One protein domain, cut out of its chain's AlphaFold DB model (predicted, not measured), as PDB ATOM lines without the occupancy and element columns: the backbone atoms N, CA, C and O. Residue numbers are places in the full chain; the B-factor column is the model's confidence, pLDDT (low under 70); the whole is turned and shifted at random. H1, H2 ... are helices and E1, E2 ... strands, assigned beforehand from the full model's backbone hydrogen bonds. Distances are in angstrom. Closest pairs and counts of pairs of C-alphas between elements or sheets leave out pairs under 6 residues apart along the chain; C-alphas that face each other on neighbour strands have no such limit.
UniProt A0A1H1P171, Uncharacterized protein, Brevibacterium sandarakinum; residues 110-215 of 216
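This is residues 110 to 215 of the 216 residues of an uncharacterized protein of Brevibacterium sandarakinum (UniProt A0A1H1P171). One twisted sheet of five strands is the middle of this rounded domain, with helices H1 and H3 packed over one face and H2 over the other, three layers in all. The last stretch, residues 203 to 215, has no named element and passes the edge strand E4, where residues 209 to 210 pair with residues 178 to 179. The printed part has 106 residues, with three named helices and five named strands in the order H1 E1 E2 E3 H2 E4 E5 H3; the sheet's order is E1 - E2 - E3 - E5 - E4, all antiparallel. The class is mixed, helices and strands, and the whole is compact, with a radius of gyration of the C-alphas of 12.3 A and spans of 34 by 29 by 25 A.

Start at H1, residues 110 to 122, which is on the sheet at a height of 8.9 A, over E2, residues 141 to 147, and E3, residues 152 to 157. Its closest C-alpha to E3 is that of Leu 114, 6.0 A from that of Val 156. Next comes E1, residues 131 to 136, which opens a meander E1 E2 E3, each strand the antiparallel neighbour of the one before. Look for N 133 and O 144 at 2.9 A, and N 145 and O 154 at 2.8 A, within hydrogen-bond range. H2, residues 160 to 173, is on the opposite face from H1 at a height of 8.1 A, over E5, residues 185 to 189, and only just over E3, on which 3 of its C-alphas fall. E3, H2 and E4, residues 178 to 182, make a split strand-helix-strand unit, two strands running the same way with E5 between them, and its crossover is right-handed. E4 and E5 are a hairpin, with N 180 and O 187 at 2.8 A; between E3 and E5, find N 155 and O 186 at 2.8 A. H3, residues 192 to 202, is over E5 at a height of 8.4 A, on the same face as H1. Residues 117 to 121 of H1 touch H3 at a steep tilt of 64 degrees, opposite ways; the closest C-alphas, of Leu 121 and Ala 201, are 5.7 A apart. H2 and H3 are apart. In H1, H2 and H3 every O i to N i+4 pair is within hydrogen-bond range.

Find C-alpha 110 at (-49.834, -23.502, -54.573); from there H1 runs 18.1 A to C-alpha 122. E1 measures 16.7 A, E2 20.1 A and E3 17.1 A. H2 starts at C-alpha 160, (-55.119, -29.386, -43.607), and is 20.1 A long. E4 is 14.1 A and E5 13.9 A; H3 covers 15.2 A and ends at C-alpha 202, (-53.977, -13.699, -43.090).

The two C-alphas farthest apart, of Gly 138 and Gly 193, are 35.0 A from each other. The printed part has no cut and no long link. The mean pLDDT of the printed part is 87.6; look for values under 70 at residues 175, 205 and 215.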
ATOM      1  N   LEU A 110     -50.411 -23.672 -55.906       90.62
ATOM      2  CA  LEU A 110     -49.834 -23.502 -54.573       90.62
ATOM      3  C   LEU A 110     -48.874 -22.320 -54.551       90.62
ATOM      4  O   LEU A 110     -48.990 -21.471 -53.674       90.62
ATOM      5  N   THR A 111     -48.010 -22.167 -55.554       90.75
ATOM      6  CA  THR A 111     -47.128 -20.990 -55.641       90.75
ATOM      7  C   THR A 111     -47.922 -19.681 -55.677       90.75
ATOM      8  O   THR A 111     -47.528 -18.707 -55.042       90.75
ATOM      9  N   LYS A 112     -49.070 -19.639 -56.367       92.25
ATOM     10  CA  LYS A 112     -49.936 -18.445 -56.353       92.25
ATOM     11  C   LYS A 112     -50.520 -18.160 -54.973       92.25
ATOM     12  O   LYS A 112     -50.570 -16.996 -54.584       92.25
ATOM     13  N   ARG A 113     -50.974 -19.196 -54.260       93.62
ATOM     14  CA  ARG A 113     -51.498 -19.058 -52.891       93.62
ATOM     15  C   ARG A 113     -50.404 -18.597 -51.932       93.62
ATOM     16  O   ARG A 113     -50.650 -17.685 -51.157       93.62
ATOM     17  N   LEU A 114     -49.199 -19.157 -52.051       94.88
ATOM     18  CA  LEU A 114     -48.047 -18.765 -51.245       94.88
ATOM     19  C   LEU A 114     -47.711 -17.284 -51.444       94.88
ATOM     20  O   LEU A 114     -47.617 -16.547 -50.473       94.88
ATOM     21  N   VAL A 115     -47.596 -16.833 -52.697       94.50
ATOM     22  CA  VAL A 115     -47.285 -15.429 -53.013       94.50
ATOM     23  C   VAL A 115     -48.383 -14.480 -52.525       94.50
ATOM     24  O   VAL A 115     -48.082 -13.367 -52.102       94.50
ATOM     25  N   ALA A 116     -49.653 -14.893 -52.574       93.81
ATOM     26  CA  ALA A 116     -50.743 -14.105 -52.002       93.81
ATOM     27  C   ALA A 116     -50.596 -13.976 -50.478       93.81
ATOM     28  O   ALA A 116     -50.585 -12.857 -49.977       93.81
ATOM     29  N   ALA A 117     -50.378 -15.092 -49.776       93.56
ATOM     30  CA  ALA A 117     -50.160 -15.091 -48.332       93.56
ATOM     31  C   ALA A 117     -48.941 -14.240 -47.937       93.56
ATOM     32  O   ALA A 117     -49.021 -13.429 -47.024       93.56
ATOM     33  N   GLN A 118     -47.828 -14.358 -48.664       94.81
ATOM     34  CA  GLN A 118     -46.627 -13.547 -48.433       94.81
ATOM     35  C   GLN A 118     -46.894 -12.062 -48.594       94.81
ATOM     36  O   GLN A 118     -46.479 -11.276 -47.757       94.81
ATOM     37  N   LYS A 119     -47.644 -11.678 -49.627       93.69
ATOM     38  CA  LYS A 119     -47.995 -10.278 -49.850       93.69
ATOM     39  C   LYS A 119     -48.841  -9.703 -48.712       93.69
ATOM     40  O   LYS A 119     -48.679  -8.532 -48.378       93.69
ATOM     41  N   ASP A 120     -49.741 -10.500 -48.146       93.75
ATOM     42  CA  ASP A 120     -50.542 -10.079 -46.996       93.75
ATOM     43  C   ASP A 120     -49.663  -9.958 -45.736       93.75
ATOM     44  O   ASP A 120     -49.797  -9.002 -44.969       93.75
ATOM     45  N   LEU A 121     -48.688 -10.858 -45.570       93.06
ATOM     46  CA  LEU A 121     -47.702 -10.823 -44.483       93.06
ATOM     47  C   LEU A 121     -46.697  -9.664 -44.613       93.06
ATOM     48  O   LEU A 121     -46.329  -9.067 -43.603       93.06
ATOM     49  N   ASP A 122     -46.296  -9.288 -45.828       93.19
ATOM     50  CA  ASP A 122     -45.344  -8.196 -46.098       93.19
ATOM     51  C   ASP A 122     -45.832  -6.839 -45.574       93.19
ATOM     52  O   ASP A 122     -45.024  -5.958 -45.290       93.19
ATOM     53  N   VAL A 123     -47.149  -6.667 -45.404       88.94
ATOM     54  CA  VAL A 123     -47.746  -5.461 -44.803       88.94
ATOM     55  C   VAL A 123     -47.322  -5.285 -43.342       88.94
ATOM     56  O   VAL A 123     -47.241  -4.162 -42.851       88.94
ATOM     57  N   TRP A 124     -47.058  -6.388 -42.644       88.31
ATOM     58  CA  TRP A 124     -46.702  -6.405 -41.224       88.31
ATOM     59  C   TRP A 124     -45.213  -6.662 -41.008       88.31
ATOM     60  O   TRP A 124     -44.625  -6.188 -40.035       88.31
ATOM     61  N   PHE A 125     -44.591  -7.377 -41.941       90.06
ATOM     62  CA  PHE A 125     -43.190  -7.755 -41.890       90.06
ATOM     63  C   PHE A 125     -42.416  -7.125 -43.054       90.06
ATOM     64  O   PHE A 125     -41.898  -7.829 -43.916       90.06
ATOM     65  N   GLU A 126     -42.285  -5.791 -43.038       80.44
ATOM     66  CA  GLU A 126     -41.720  -4.950 -44.121       80.44
ATOM     67  C   GLU A 126     -40.240  -5.237 -44.505       80.44
ATOM     68  O   GLU A 126     -39.653  -4.542 -45.332       80.44
ATOM     69  N   GLU A 127     -39.617  -6.274 -43.936       80.81
ATOM     70  CA  GLU A 127     -38.213  -6.669 -44.140       80.81
ATOM     71  C   GLU A 127     -38.048  -8.181 -44.374       80.81
ATOM     72  O   GLU A 127     -36.961  -8.739 -44.181       80.81
ATOM     73  N   CYS A 128     -39.129  -8.874 -44.725       87.00
ATOM     74  CA  CYS A 128     -39.048 -10.289 -45.041       87.00
ATOM     75  C   CYS A 128     -38.512 -10.507 -46.457       87.00
ATOM     76  O   CYS A 128     -39.185 -10.236 -47.447       87.00
ATOM     77  N   ASP A 129     -37.296 -11.048 -46.541       91.44
ATOM     78  CA  ASP A 129     -36.818 -11.718 -47.748       91.44
ATOM     79  C   ASP A 129     -37.208 -13.195 -47.640       91.44
ATOM     80  O   ASP A 129     -36.611 -13.958 -46.878       91.44
ATOM     81  N   TRP A 130     -38.298 -13.561 -48.310       91.69
ATOM     82  CA  TRP A 130     -38.878 -14.897 -48.216       91.69
ATOM     83  C   TRP A 130     -38.021 -15.925 -48.957       91.69
ATOM     84  O   TRP A 130     -37.917 -15.890 -50.187       91.69
ATOM     85  N   ASP A 131     -37.482 -16.897 -48.223       92.94
ATOM     86  CA  ASP A 131     -36.860 -18.076 -48.820       92.94
ATOM     87  C   ASP A 131     -37.949 -19.077 -49.211       92.94
ATOM     88  O   ASP A 131     -38.646 -19.637 -48.360       92.94
ATOM     89  N   ASN A 132     -38.124 -19.247 -50.520       92.25
ATOM     90  CA  ASN A 132     -39.190 -20.048 -51.099       92.25
ATOM     91  C   ASN A 132     -38.682 -21.424 -51.511       92.25
ATOM     92  O   ASN A 132     -37.743 -21.531 -52.303       92.25
ATOM     93  N   ASP A 133     -39.387 -22.464 -51.076       88.94
ATOM     94  CA  ASP A 133     -39.149 -23.835 -51.519       88.94
ATOM     95  C   ASP A 133     -40.441 -24.467 -52.051       88.94
ATOM     96  O   ASP A 133     -41.560 -24.121 -51.653       88.94
ATOM     97  N   PHE A 134     -40.275 -25.390 -52.992       88.19
ATOM     98  CA  PHE A 134     -41.359 -26.197 -53.530       88.19
ATOM     99  C   PHE A 134     -41.018 -27.672 -53.366       88.19
ATOM    100  O   PHE A 134     -40.079 -28.198 -53.969       88.19
ATOM    101  N   ILE A 135     -41.827 -28.353 -52.561       83.75
ATOM    102  CA  ILE A 135     -41.595 -29.731 -52.161       83.75
ATOM    103  C   ILE A 135     -42.698 -30.596 -52.768       83.75
ATOM    104  O   ILE A 135     -43.847 -30.545 -52.338       83.75
ATOM    105  N   ASP A 136     -42.332 -31.445 -53.727       84.38
ATOM    106  CA  ASP A 136     -43.213 -32.470 -54.292       84.38
ATOM    107  C   ASP A 136     -42.760 -33.864 -53.836       84.38
ATOM    108  O   ASP A 136     -41.658 -34.321 -54.162       84.38
ATOM    109  N   ARG A 137     -43.607 -34.551 -53.058       72.31
ATOM    110  CA  ARG A 137     -43.376 -35.934 -52.597       72.31
ATOM    111  C   ARG A 137     -44.300 -36.950 -53.277       72.31
ATOM    112  O   ARG A 137     -44.466 -38.063 -52.775       72.31
ATOM    113  N   GLY A 138     -44.919 -36.587 -54.399       75.38
ATOM    114  CA  GLY A 138     -45.813 -37.422 -55.204       75.38
ATOM    115  C   GLY A 138     -47.227 -37.569 -54.634       75.38
ATOM    116  O   GLY A 138     -48.192 -37.512 -55.389       75.38
ATOM    117  N   ILE A 139     -47.363 -37.738 -53.316       72.50
ATOM    118  CA  ILE A 139     -48.665 -37.794 -52.618       72.50
ATOM    119  C   ILE A 139     -49.053 -36.475 -51.942       72.50
ATOM    120  O   ILE A 139     -50.203 -36.306 -51.547       72.50
ATOM    121  N   ALA A 140     -48.098 -35.559 -51.795       78.38
ATOM    122  CA  ALA A 140     -48.302 -34.256 -51.191       78.38
ATOM    123  C   ALA A 140     -47.372 -33.238 -51.851       78.38
ATOM    124  O   ALA A 140     -46.210 -33.550 -52.144       78.38
ATOM    125  N   GLN A 141     -47.914 -32.049 -52.085       87.31
ATOM    126  CA  GLN A 141     -47.212 -30.920 -52.675       87.31
ATOM    127  C   GLN A 141     -47.322 -29.737 -51.722       87.31
ATOM    128  O   GLN A 141     -48.408 -29.434 -51.223       87.31
ATOM    129  N   TYR A 142     -46.192 -29.085 -51.491       89.44
ATOM    130  CA  TYR A 142     -46.075 -27.952 -50.590       89.44
ATOM    131  C   TYR A 142     -45.364 -26.822 -51.316       89.44
ATOM    132  O   TYR A 142     -44.323 -27.041 -51.938       89.44
ATOM    133  N   ALA A 143     -45.896 -25.613 -51.197       93.75
ATOM    134  CA  ALA A 143     -45.121 -24.408 -51.431       93.75
ATOM    135  C   ALA A 143     -44.897 -23.742 -50.073       93.75
ATOM    136  O   ALA A 143     -45.852 -23.531 -49.324       93.75
ATOM    137  N   THR A 144     -43.645 -23.452 -49.741       94.31
ATOM    138  CA  THR A 144     -43.254 -22.919 -48.434       94.31
ATOM    139  C   THR A 144     -42.490 -21.623 -48.613       94.31
ATOM    140  O   THR A 144     -41.712 -21.504 -49.556       94.31
ATOM    141  N   GLY A 145     -42.667 -20.689 -47.690       94.31
ATOM    142  CA  GLY A 145     -41.909 -19.453 -47.604       94.31
ATOM    143  C   GLY A 145     -41.469 -19.226 -46.169       94.31
ATOM    144  O   GLY A 145     -42.302 -19.245 -45.266       94.31
ATOM    145  N   VAL A 146     -40.178 -19.002 -45.951       93.25
ATOM    146  CA  VAL A 146     -39.631 -18.737 -44.616       93.25
ATOM    147  C   VAL A 146     -38.965 -17.375 -44.598       93.25
ATOM    148  O   VAL A 146     -38.125 -17.071 -45.440       93.25
ATOM    149  N   CYS A 147     -39.330 -16.560 -43.618       92.44
ATOM    150  CA  CYS A 147     -38.689 -15.293 -43.329       92.44
ATOM    151  C   CYS A 147     -37.878 -15.425 -42.039       92.44
ATOM    152  O   CYS A 147     -38.399 -15.364 -40.921       92.44
ATOM    153  N   GLU A 148     -36.570 -15.612 -42.205       89.12
ATOM    154  CA  GLU A 148     -35.643 -15.845 -41.096       89.12
ATOM    155  C   GLU A 148     -35.566 -14.635 -40.151       89.12
ATOM    156  O   GLU A 148     -35.585 -14.796 -38.930       89.12
ATOM    157  N   SER A 149     -35.571 -13.414 -40.701       88.88
ATOM    158  CA  SER A 149     -35.430 -12.167 -39.933       88.88
ATOM    159  C   SER A 149     -36.544 -11.949 -38.905       88.88
ATOM    160  O   SER A 149     -36.313 -11.309 -37.878       88.88
ATOM    161  N   LYS A 150     -37.738 -12.494 -39.159       88.44
ATOM    162  CA  LYS A 150     -38.893 -12.446 -38.248       88.44
ATOM    163  C   LYS A 150     -39.233 -13.814 -37.650       88.44
ATOM    164  O   LYS A 150     -40.224 -13.933 -36.940       88.44
ATOM    165  N   SER A 151     -38.407 -14.835 -37.910       88.94
ATOM    166  CA  SER A 151     -38.605 -16.213 -37.437       88.94
ATOM    167  C   SER A 151     -40.018 -16.734 -37.708       88.94
ATOM    168  O   SER A 151     -40.654 -17.329 -36.834       88.94
ATOM    169  N   ILE A 152     -40.519 -16.476 -38.915       91.38
ATOM    170  CA  ILE A 152     -41.856 -16.867 -39.346       91.38
ATOM    171  C   ILE A 152     -41.782 -17.704 -40.617       91.38
ATOM    172  O   ILE A 152     -41.002 -17.416 -41.524       91.38
ATOM    173  N   GLY A 153     -42.605 -18.740 -40.686       93.50
ATOM    174  CA  GLY A 153     -42.807 -19.515 -41.896       93.50
ATOM    175  C   GLY A 153     -44.275 -19.596 -42.269       93.50
ATOM    176  O   GLY A 153     -45.158 -19.553 -41.413       93.50
ATOM    177  N   VAL A 154     -44.518 -19.712 -43.567       95.06
ATOM    178  CA  VAL A 154     -45.823 -19.984 -44.157       95.06
ATOM    179  C   VAL A 154     -45.693 -21.135 -45.146       95.06
ATOM    180  O   VAL A 154     -44.699 -21.278 -45.858       95.06
ATOM    181  N   MET A 155     -46.701 -21.987 -45.185       94.94
ATOM    182  CA  MET A 155     -46.799 -23.130 -46.074       94.94
ATOM    183  C   MET A 155     -48.207 -23.170 -46.643       94.94
ATOM    184  O   MET A 155     -49.172 -22.858 -45.957       94.94
ATOM    185  N   VAL A 156     -48.321 -23.567 -47.903       95.00
ATOM    186  CA  VAL A 156     -49.597 -23.882 -48.537       95.00
ATOM    187  C   VAL A 156     -49.526 -25.262 -49.168       95.00
ATOM    188  O   VAL A 156     -48.534 -25.649 -49.792       95.00
ATOM    189  N   SER A 157     -50.608 -26.002 -49.003       93.81
ATOM    190  CA  SER A 157     -50.779 -27.377 -49.449       93.81
ATOM    191  C   SER A 157     -52.203 -27.590 -49.966       93.81
ATOM    192  O   SER A 157     -53.021 -26.664 -50.011       93.81
ATOM    193  N   GLY A 158     -52.507 -28.817 -50.392       90.75
ATOM    194  CA  GLY A 158     -53.840 -29.167 -50.881       90.75
ATOM    195  C   GLY A 158     -54.894 -29.399 -49.792       90.75
ATOM    196  O   GLY A 158     -56.069 -29.507 -50.133       90.75
ATOM    197  N   SER A 159     -54.508 -29.535 -48.516       91.94
ATOM    198  CA  SER A 159     -55.434 -29.876 -47.420       91.94
ATOM    199  C   SER A 159     -54.794 -29.704 -46.044       91.94
ATOM    200  O   SER A 159     -53.591 -29.925 -45.920       91.94
ATOM    201  N   ASP A 160     -55.595 -29.481 -45.000       91.81
ATOM    202  CA  ASP A 160     -55.119 -29.386 -43.607       91.81
ATOM    203  C   ASP A 160     -54.303 -30.600 -43.161       91.81
ATOM    204  O   ASP A 160     -53.278 -30.442 -42.516       91.81
ATOM    205  N   VAL A 161     -54.680 -31.812 -43.582       91.75
ATOM    206  CA  VAL A 161     -53.931 -33.038 -43.252       91.75
ATOM    207  C   VAL A 161     -52.498 -32.992 -43.796       91.75
ATOM    208  O   VAL A 161     -51.564 -33.447 -43.147       91.75
ATOM    209  N   GLN A 162     -52.299 -32.436 -44.995       92.06
ATOM    210  CA  GLN A 162     -50.954 -32.263 -45.554       92.06
ATOM    211  C   GLN A 162     -50.188 -31.189 -44.781       92.06
ATOM    212  O   GLN A 162     -49.011 -31.379 -44.483       92.06
ATOM    213  N   ALA A 163     -50.859 -30.094 -44.425       91.56
ATOM    214  CA  ALA A 163     -50.274 -29.056 -43.592       91.56
ATOM    215  C   ALA A 163     -49.837 -29.604 -42.220       91.56
ATOM    216  O   ALA A 163     -48.716 -29.341 -41.800       91.56
ATOM    217  N   GLU A 164     -50.656 -30.434 -41.569       90.50
ATOM    218  CA  GLU A 164     -50.332 -31.096 -40.298       90.50
ATOM    219  C   GLU A 164     -49.091 -31.987 -40.427       90.50
ATOM    220  O   GLU A 164     -48.144 -31.810 -39.666       90.50
ATOM    221  N   ILE A 165     -49.035 -32.852 -41.449       89.75
ATOM    222  CA  ILE A 165     -47.869 -33.717 -41.717       89.75
ATOM    223  C   ILE A 165     -46.595 -32.893 -41.933       89.75
ATOM    224  O   ILE A 165     -45.508 -33.274 -41.494       89.75
ATOM    225  N   PHE A 166     -46.697 -31.775 -42.651       90.75
ATOM    226  CA  PHE A 166     -45.552 -30.892 -42.832       90.75
ATOM    227  C   PHE A 166     -45.120 -30.283 -41.496       90.75
ATOM    228  O   PHE A 166     -43.933 -30.335 -41.184       90.75
ATOM    229  N   MET A 167     -46.056 -29.766 -40.693       90.62
ATOM    230  CA  MET A 167     -45.741 -29.168 -39.393       90.62
ATOM    231  C   MET A 167     -45.141 -30.184 -38.410       90.62
ATOM    232  O   MET A 167     -44.202 -29.834 -37.701       90.62
ATOM    233  N   GLU A 168     -45.597 -31.440 -38.409       89.56
ATOM    234  CA  GLU A 168     -44.952 -32.536 -37.664       89.56
ATOM    235  C   GLU A 168     -43.475 -32.675 -38.057       89.56
ATOM    236  O   GLU A 168     -42.601 -32.702 -37.193       89.56
ATOM    237  N   GLY A 169     -43.181 -32.668 -39.361       87.50
ATOM    238  CA  GLY A 169     -41.806 -32.699 -39.862       87.50
ATOM    239  C   GLY A 169     -40.966 -31.508 -39.394       87.50
ATOM    240  O   GLY A 169     -39.807 -31.687 -39.027       87.50
ATOM    241  N   VAL A 170     -41.541 -30.301 -39.345       86.75
ATOM    242  CA  VAL A 170     -40.809 -29.125 -38.845       86.75
ATOM    243  C   VAL A 170     -40.563 -29.211 -37.331       86.75
ATOM    244  O   VAL A 170     -39.478 -28.851 -36.875       86.75
ATOM    245  N   ALA A 171     -41.519 -29.730 -36.549       85.81
ATOM    246  CA  ALA A 171     -41.337 -29.963 -35.110       85.81
ATOM    247  C   ALA A 171     -40.227 -30.977 -34.794       85.81
ATOM    248  O   ALA A 171     -39.561 -30.853 -33.765       85.81
ATOM    249  N   GLU A 172     -40.011 -31.978 -35.652       84.56
ATOM    250  CA  GLU A 172     -38.913 -32.940 -35.481       84.56
ATOM    251  C   GLU A 172     -37.529 -32.300 -35.683       84.56
ATOM    252  O   GLU A 172     -36.539 -32.749 -35.098       84.56
ATOM    253  N   GLU A 173     -37.444 -31.258 -36.512       78.88
ATOM    254  CA  GLU A 173     -36.184 -30.622 -36.908       78.88
ATOM    255  C   GLU A 173     -35.793 -29.449 -36.001       78.88
ATOM    256  O   GLU A 173     -34.600 -29.202 -35.793       78.88
ATOM    257  N   ALA A 174     -36.774 -28.735 -35.445       70.94
ATOM    258  CA  ALA A 174     -36.542 -27.593 -34.571       70.94
ATOM    259  C   ALA A 174     -37.637 -27.451 -33.499       70.94
ATOM    260  O   ALA A 174     -38.808 -27.720 -33.770       70.94
ATOM    261  N   PRO A 175     -37.291 -26.956 -32.293       68.94
ATOM    262  CA  PRO A 175     -38.285 -26.576 -31.301       68.94
ATOM    263  C   PRO A 175     -39.028 -25.331 -31.797       68.94
ATOM    264  O   PRO A 175     -38.564 -24.202 -31.633       68.94
ATOM    265  N   LEU A 176     -40.162 -25.552 -32.451       72.81
ATOM    266  CA  LEU A 176     -41.078 -24.497 -32.847       72.81
ATOM    267  C   LEU A 176     -42.004 -24.127 -31.680       72.81
ATOM    268  O   LEU A 176     -42.331 -24.977 -30.857       72.81
ATOM    269  N   GLY A 177     -42.414 -22.858 -31.614       76.94
ATOM    270  CA  GLY A 177     -43.339 -22.372 -30.591       76.94
ATOM    271  C   GLY A 177     -44.781 -22.677 -30.973       76.94
ATOM    272  O   GLY A 177     -45.321 -23.743 -30.674       76.94
ATOM    273  N   LYS A 178     -45.403 -21.733 -31.678       87.56
ATOM    274  CA  LYS A 178     -46.811 -21.817 -32.062       87.56
ATOM    275  C   LYS A 178     -47.000 -21.875 -33.568       87.56
ATOM    276  O   LYS A 178     -46.148 -21.449 -34.354       87.56
ATOM    277  N   TYR A 179     -48.160 -22.377 -33.963       91.25
ATOM    278  CA  TYR A 179     -48.562 -22.484 -35.351       91.25
ATOM    279  C   TYR A 179     -50.075 -22.388 -35.523       91.25
ATOM    280  O   TYR A 179     -50.858 -22.430 -34.576       91.25
ATOM    281  N   PHE A 180     -50.489 -22.276 -36.770       90.75
ATOM    282  CA  PHE A 180     -51.871 -22.254 -37.191       90.75
ATOM    283  C   PHE A 180     -52.010 -23.059 -38.482       90.75
ATOM    284  O   PHE A 180     -51.087 -23.049 -39.291       90.75
ATOM    285  N   ILE A 181     -53.148 -23.735 -38.668       91.56
ATOM    286  CA  ILE A 181     -53.503 -24.456 -39.897       91.56
ATOM    287  C   ILE A 181     -54.955 -24.146 -40.250       91.56
ATOM    288  O   ILE A 181     -55.821 -24.297 -39.385       91.56
ATOM    289  N   ASP A 182     -55.200 -23.765 -41.504       90.56
ATOM    290  CA  ASP A 182     -56.536 -23.629 -42.100       90.56
ATOM    291  C   ASP A 182     -56.482 -23.656 -43.628       90.56
ATOM    292  O   ASP A 182     -55.574 -23.098 -44.246       90.56
ATOM    293  N   ASP A 183     -57.469 -24.308 -44.240       91.31
ATOM    294  CA  ASP A 183     -57.614 -24.475 -45.692       91.31
ATOM    295  C   ASP A 183     -56.322 -24.954 -46.402       91.31
ATOM    296  O   ASP A 183     -55.973 -24.547 -47.516       91.31
ATOM    297  N   GLY A 184     -55.556 -25.824 -45.748       91.06
ATOM    298  CA  GLY A 184     -54.277 -26.341 -46.225       91.06
ATOM    299  C   GLY A 184     -53.131 -25.334 -46.188       91.06
ATOM    300  O   GLY A 184     -52.050 -25.650 -46.687       91.06
ATOM    301  N   MET A 185     -53.332 -24.150 -45.618       92.81
ATOM    302  CA  MET A 185     -52.275 -23.214 -45.267       92.81
ATOM    303  C   MET A 185     -51.849 -23.451 -43.822       92.81
ATOM    304  O   MET A 185     -52.696 -23.671 -42.962       92.81
ATOM    305  N   ALA A 186     -50.555 -23.353 -43.540       93.19
ATOM    306  CA  ALA A 186     -50.080 -23.200 -42.179       93.19
ATOM    307  C   ALA A 186     -49.123 -22.039 -42.045       93.19
ATOM    308  O   ALA A 186     -48.376 -21.718 -42.968       93.19
ATOM    309  N   VAL A 187     -49.126 -21.449 -40.862       93.62
ATOM    310  CA  VAL A 187     -48.231 -20.362 -40.485       93.62
ATOM    311  C   VAL A 187     -47.667 -20.714 -39.129       93.62
ATOM    312  O   VAL A 187     -48.414 -21.128 -38.243       93.62
ATOM    313  N   TRP A 188     -46.364 -20.575 -38.959       92.62
ATOM    314  CA  TRP A 188     -45.702 -20.885 -37.701       92.62
ATOM    315  C   TRP A 188     -44.656 -19.840 -37.371       92.62
ATOM    316  O   TRP A 188     -44.074 -19.220 -38.261       92.62
ATOM    317  N   SER A 189     -44.402 -19.658 -36.080       90.50
ATOM    318  CA  SER A 189     -43.330 -18.788 -35.620       90.50
ATOM    319  C   SER A 189     -42.682 -19.320 -34.349       90.50
ATOM    320  O   SER A 189     -43.284 -20.063 -33.569       90.50
ATOM    321  N   LEU A 190     -41.428 -18.921 -34.151       85.25
ATOM    322  CA  LEU A 190     -40.733 -19.066 -32.872       85.25
ATOM    323  C   LEU A 190     -41.147 -17.983 -31.865       85.25
ATOM    324  O   LEU A 190     -40.949 -18.167 -30.668       85.25
ATOM    325  N   ASP A 191     -41.705 -16.871 -32.348       84.81
ATOM    326  CA  ASP A 191     -42.173 -15.746 -31.545       84.81
ATOM    327  C   ASP A 191     -43.702 -15.635 -31.639       84.81
ATOM    328  O   ASP A 191     -44.280 -15.427 -32.707       84.81
ATOM    329  N   ASP A 192     -44.376 -15.759 -30.497       82.50
ATOM    330  CA  ASP A 192     -45.838 -15.695 -30.420       82.50
ATOM    331  C   ASP A 192     -46.416 -14.363 -30.921       82.50
ATOM    332  O   ASP A 192     -47.528 -14.326 -31.450       82.50
ATOM    333  N   GLY A 193     -45.690 -13.258 -30.742       85.12
ATOM    334  CA  GLY A 193     -46.094 -11.938 -31.216       85.12
ATOM    335  C   GLY A 193     -46.094 -11.867 -32.739       85.12
ATOM    336  O   GLY A 193     -47.073 -11.396 -33.323       85.12
ATOM    337  N   ALA A 194     -45.047 -12.393 -33.377       88.00
ATOM    338  CA  ALA A 194     -44.981 -12.507 -34.832       88.00
ATOM    339  C   ALA A 194     -46.081 -13.435 -35.370       88.00
ATOM    340  O   ALA A 194     -46.737 -13.100 -36.354       88.00
ATOM    341  N   LEU A 195     -46.363 -14.555 -34.696       91.00
ATOM    342  CA  LEU A 195     -47.460 -15.425 -35.123       91.00
ATOM    343  C   LEU A 195     -48.822 -14.727 -35.062       91.00
ATOM    344  O   LEU A 195     -49.607 -14.877 -35.991       91.00
ATOM    345  N   ASN A 196     -49.109 -13.966 -34.004       89.06
ATOM    346  CA  ASN A 196     -50.384 -13.251 -33.890       89.06
ATOM    347  C   ASN A 196     -50.536 -12.189 -34.987       89.06
ATOM    348  O   ASN A 196     -51.580 -12.114 -35.622       89.06
ATOM    349  N   GLN A 197     -49.480 -11.420 -35.268       89.31
ATOM    350  CA  GLN A 197     -49.498 -10.436 -36.358       89.31
ATOM    351  C   GLN A 197     -49.701 -11.099 -37.724       89.31
ATOM    352  O   GLN A 197     -50.443 -10.599 -38.563       89.31
ATOM    353  N   ALA A 198     -49.066 -12.247 -37.944       90.88
ATOM    354  CA  ALA A 198     -49.213 -13.002 -39.178       90.88
ATOM    355  C   ALA A 198     -50.590 -13.637 -39.336       90.88
ATOM    356  O   ALA A 198     -51.161 -13.633 -40.423       90.88
ATOM    357  N   TRP A 199     -51.129 -14.163 -38.240       88.06
ATOM    358  CA  TRP A 199     -52.507 -14.615 -38.161       88.06
ATOM    359  C   TRP A 199     -53.452 -13.474 -38.552       88.06
ATOM    360  O   TRP A 199     -54.319 -13.669 -39.406       88.06
ATOM    361  N   ASP A 200     -53.238 -12.277 -37.988       88.25
ATOM    362  CA  ASP A 200     -54.100 -11.104 -38.206       88.25
ATOM    363  C   ASP A 200     -54.043 -10.680 -39.671       88.25
ATOM    364  O   ASP A 200     -55.073 -10.390 -40.285       88.25
ATOM    365  N   ALA A 201     -52.843 -10.708 -40.252       90.31
ATOM    366  CA  ALA A 201     -52.606 -10.414 -41.656       90.31
ATOM    367  C   ALA A 201     -53.355 -11.368 -42.595       90.31
ATOM    368  O   ALA A 201     -53.906 -10.936 -43.606       90.31
ATOM    369  N   LEU A 202     -53.382 -12.657 -42.256       90.00
ATOM    370  CA  LEU A 202     -53.977 -13.699 -43.090       90.00
ATOM    371  C   LEU A 202     -55.479 -13.890 -42.842       90.00
ATOM    372  O   LEU A 202     -56.138 -14.591 -43.609       90.00
ATOM    373  N   GLY A 203     -56.031 -13.264 -41.797       84.00
ATOM    374  CA  GLY A 203     -57.464 -13.261 -41.498       84.00
ATOM    375  C   GLY A 203     -58.039 -14.651 -41.217       84.00
ATOM    376  O   GLY A 203     -59.197 -14.920 -41.542       84.00
ATOM    377  N   ALA A 204     -57.225 -15.550 -40.669       78.44
ATOM    378  CA  ALA A 204     -57.540 -16.966 -40.634       78.44
ATOM    379  C   ALA A 204     -58.372 -17.344 -39.382       78.44
ATOM    380  O   ALA A 204     -58.037 -16.948 -38.282       78.44
ATOM    381  N   PRO A 205     -59.469 -18.109 -39.471       67.19
ATOM    382  CA  PRO A 205     -60.529 -18.147 -38.449       67.19
ATOM    383  C   PRO A 205     -60.245 -18.941 -37.155       67.19
ATOM    384  O   PRO A 205     -61.122 -19.005 -36.291       67.19
ATOM    385  N   GLY A 206     -59.083 -19.582 -36.990       72.62
ATOM    386  CA  GLY A 206     -58.801 -20.473 -35.849       72.62
ATOM    387  C   GLY A 206     -57.725 -19.948 -34.899       72.62
ATOM    388  O   GLY A 206     -56.881 -19.157 -35.287       72.62
ATOM    389  N   PHE A 207     -57.733 -20.389 -33.640       79.81
ATOM    390  CA  PHE A 207     -56.744 -19.946 -32.651       79.81
ATOM    391  C   PHE A 207     -55.347 -20.540 -32.917       79.81
ATOM    392  O   PHE A 207     -55.269 -21.717 -33.291       79.81
ATOM    393  N   PRO A 208     -54.257 -19.782 -32.669       85.19
ATOM    394  CA  PRO A 208     -52.904 -20.328 -32.657       85.19
ATOM    395  C   PRO A 208     -52.779 -21.496 -31.673       85.19
ATOM    396  O   PRO A 208     -53.247 -21.416 -30.534       85.19
ATOM    397  N   LYS A 209     -52.138 -22.569 -32.124       87.12
ATOM    398  CA  LYS A 209     -51.868 -23.806 -31.385       87.12
ATOM    399  C   LYS A 209     -50.385 -23.907 -31.057       87.12
ATOM    400  O   LYS A 209     -49.570 -23.228 -31.678       87.12
ATOM    401  N   ASP A 210     -50.036 -24.747 -30.095       85.38
ATOM    402  CA  ASP A 210     -48.643 -25.017 -29.738       85.38
ATOM    403  C   ASP A 210     -48.155 -26.239 -30.517       85.38
ATOM    404  O   ASP A 210     -48.892 -27.211 -30.640       85.38
ATOM    405  N   MET A 211     -46.931 -26.230 -31.049       83.00
ATOM    406  CA  MET A 211     -46.406 -27.361 -31.835       83.00
ATOM    407  C   MET A 211     -46.343 -28.674 -31.038       83.00
ATOM    408  O   MET A 211     -46.344 -29.753 -31.632       83.00
ATOM    409  N   SER A 212     -46.374 -28.606 -29.705       78.94
ATOM    410  CA  SER A 212     -46.580 -29.774 -28.840       78.94
ATOM    411  C   SER A 212     -47.921 -30.491 -29.068       78.94
ATOM    412  O   SER A 212     -48.001 -31.694 -28.825       78.94
ATOM    413  N   ASP A 213     -48.944 -29.818 -29.604       82.06
ATOM    414  CA  ASP A 213     -50.249 -30.412 -29.930       82.06
ATOM    415  C   ASP A 213     -50.194 -31.415 -31.101       82.06
ATOM    416  O   ASP A 213     -51.105 -32.243 -31.243       82.06
ATOM    417  N   LEU A 214     -49.145 -31.350 -31.933       76.00
ATOM    418  CA  LEU A 214     -48.937 -32.251 -33.074       76.00
ATOM    419  C   LEU A 214     -48.300 -33.585 -32.667       76.00
ATOM    420  O   LEU A 214     -48.548 -34.604 -33.303       76.00
ATOM    421  N   VAL A 215     -47.510 -33.612 -31.590       66.00
ATOM    422  CA  VAL A 215     -46.813 -34.821 -31.128       66.00
ATOM    423  C   VAL A 215     -47.716 -35.574 -30.143       66.00
ATOM    424  O   VAL A 215     -47.633 -35.370 -28.932       66.00
TER     425      VAL A 215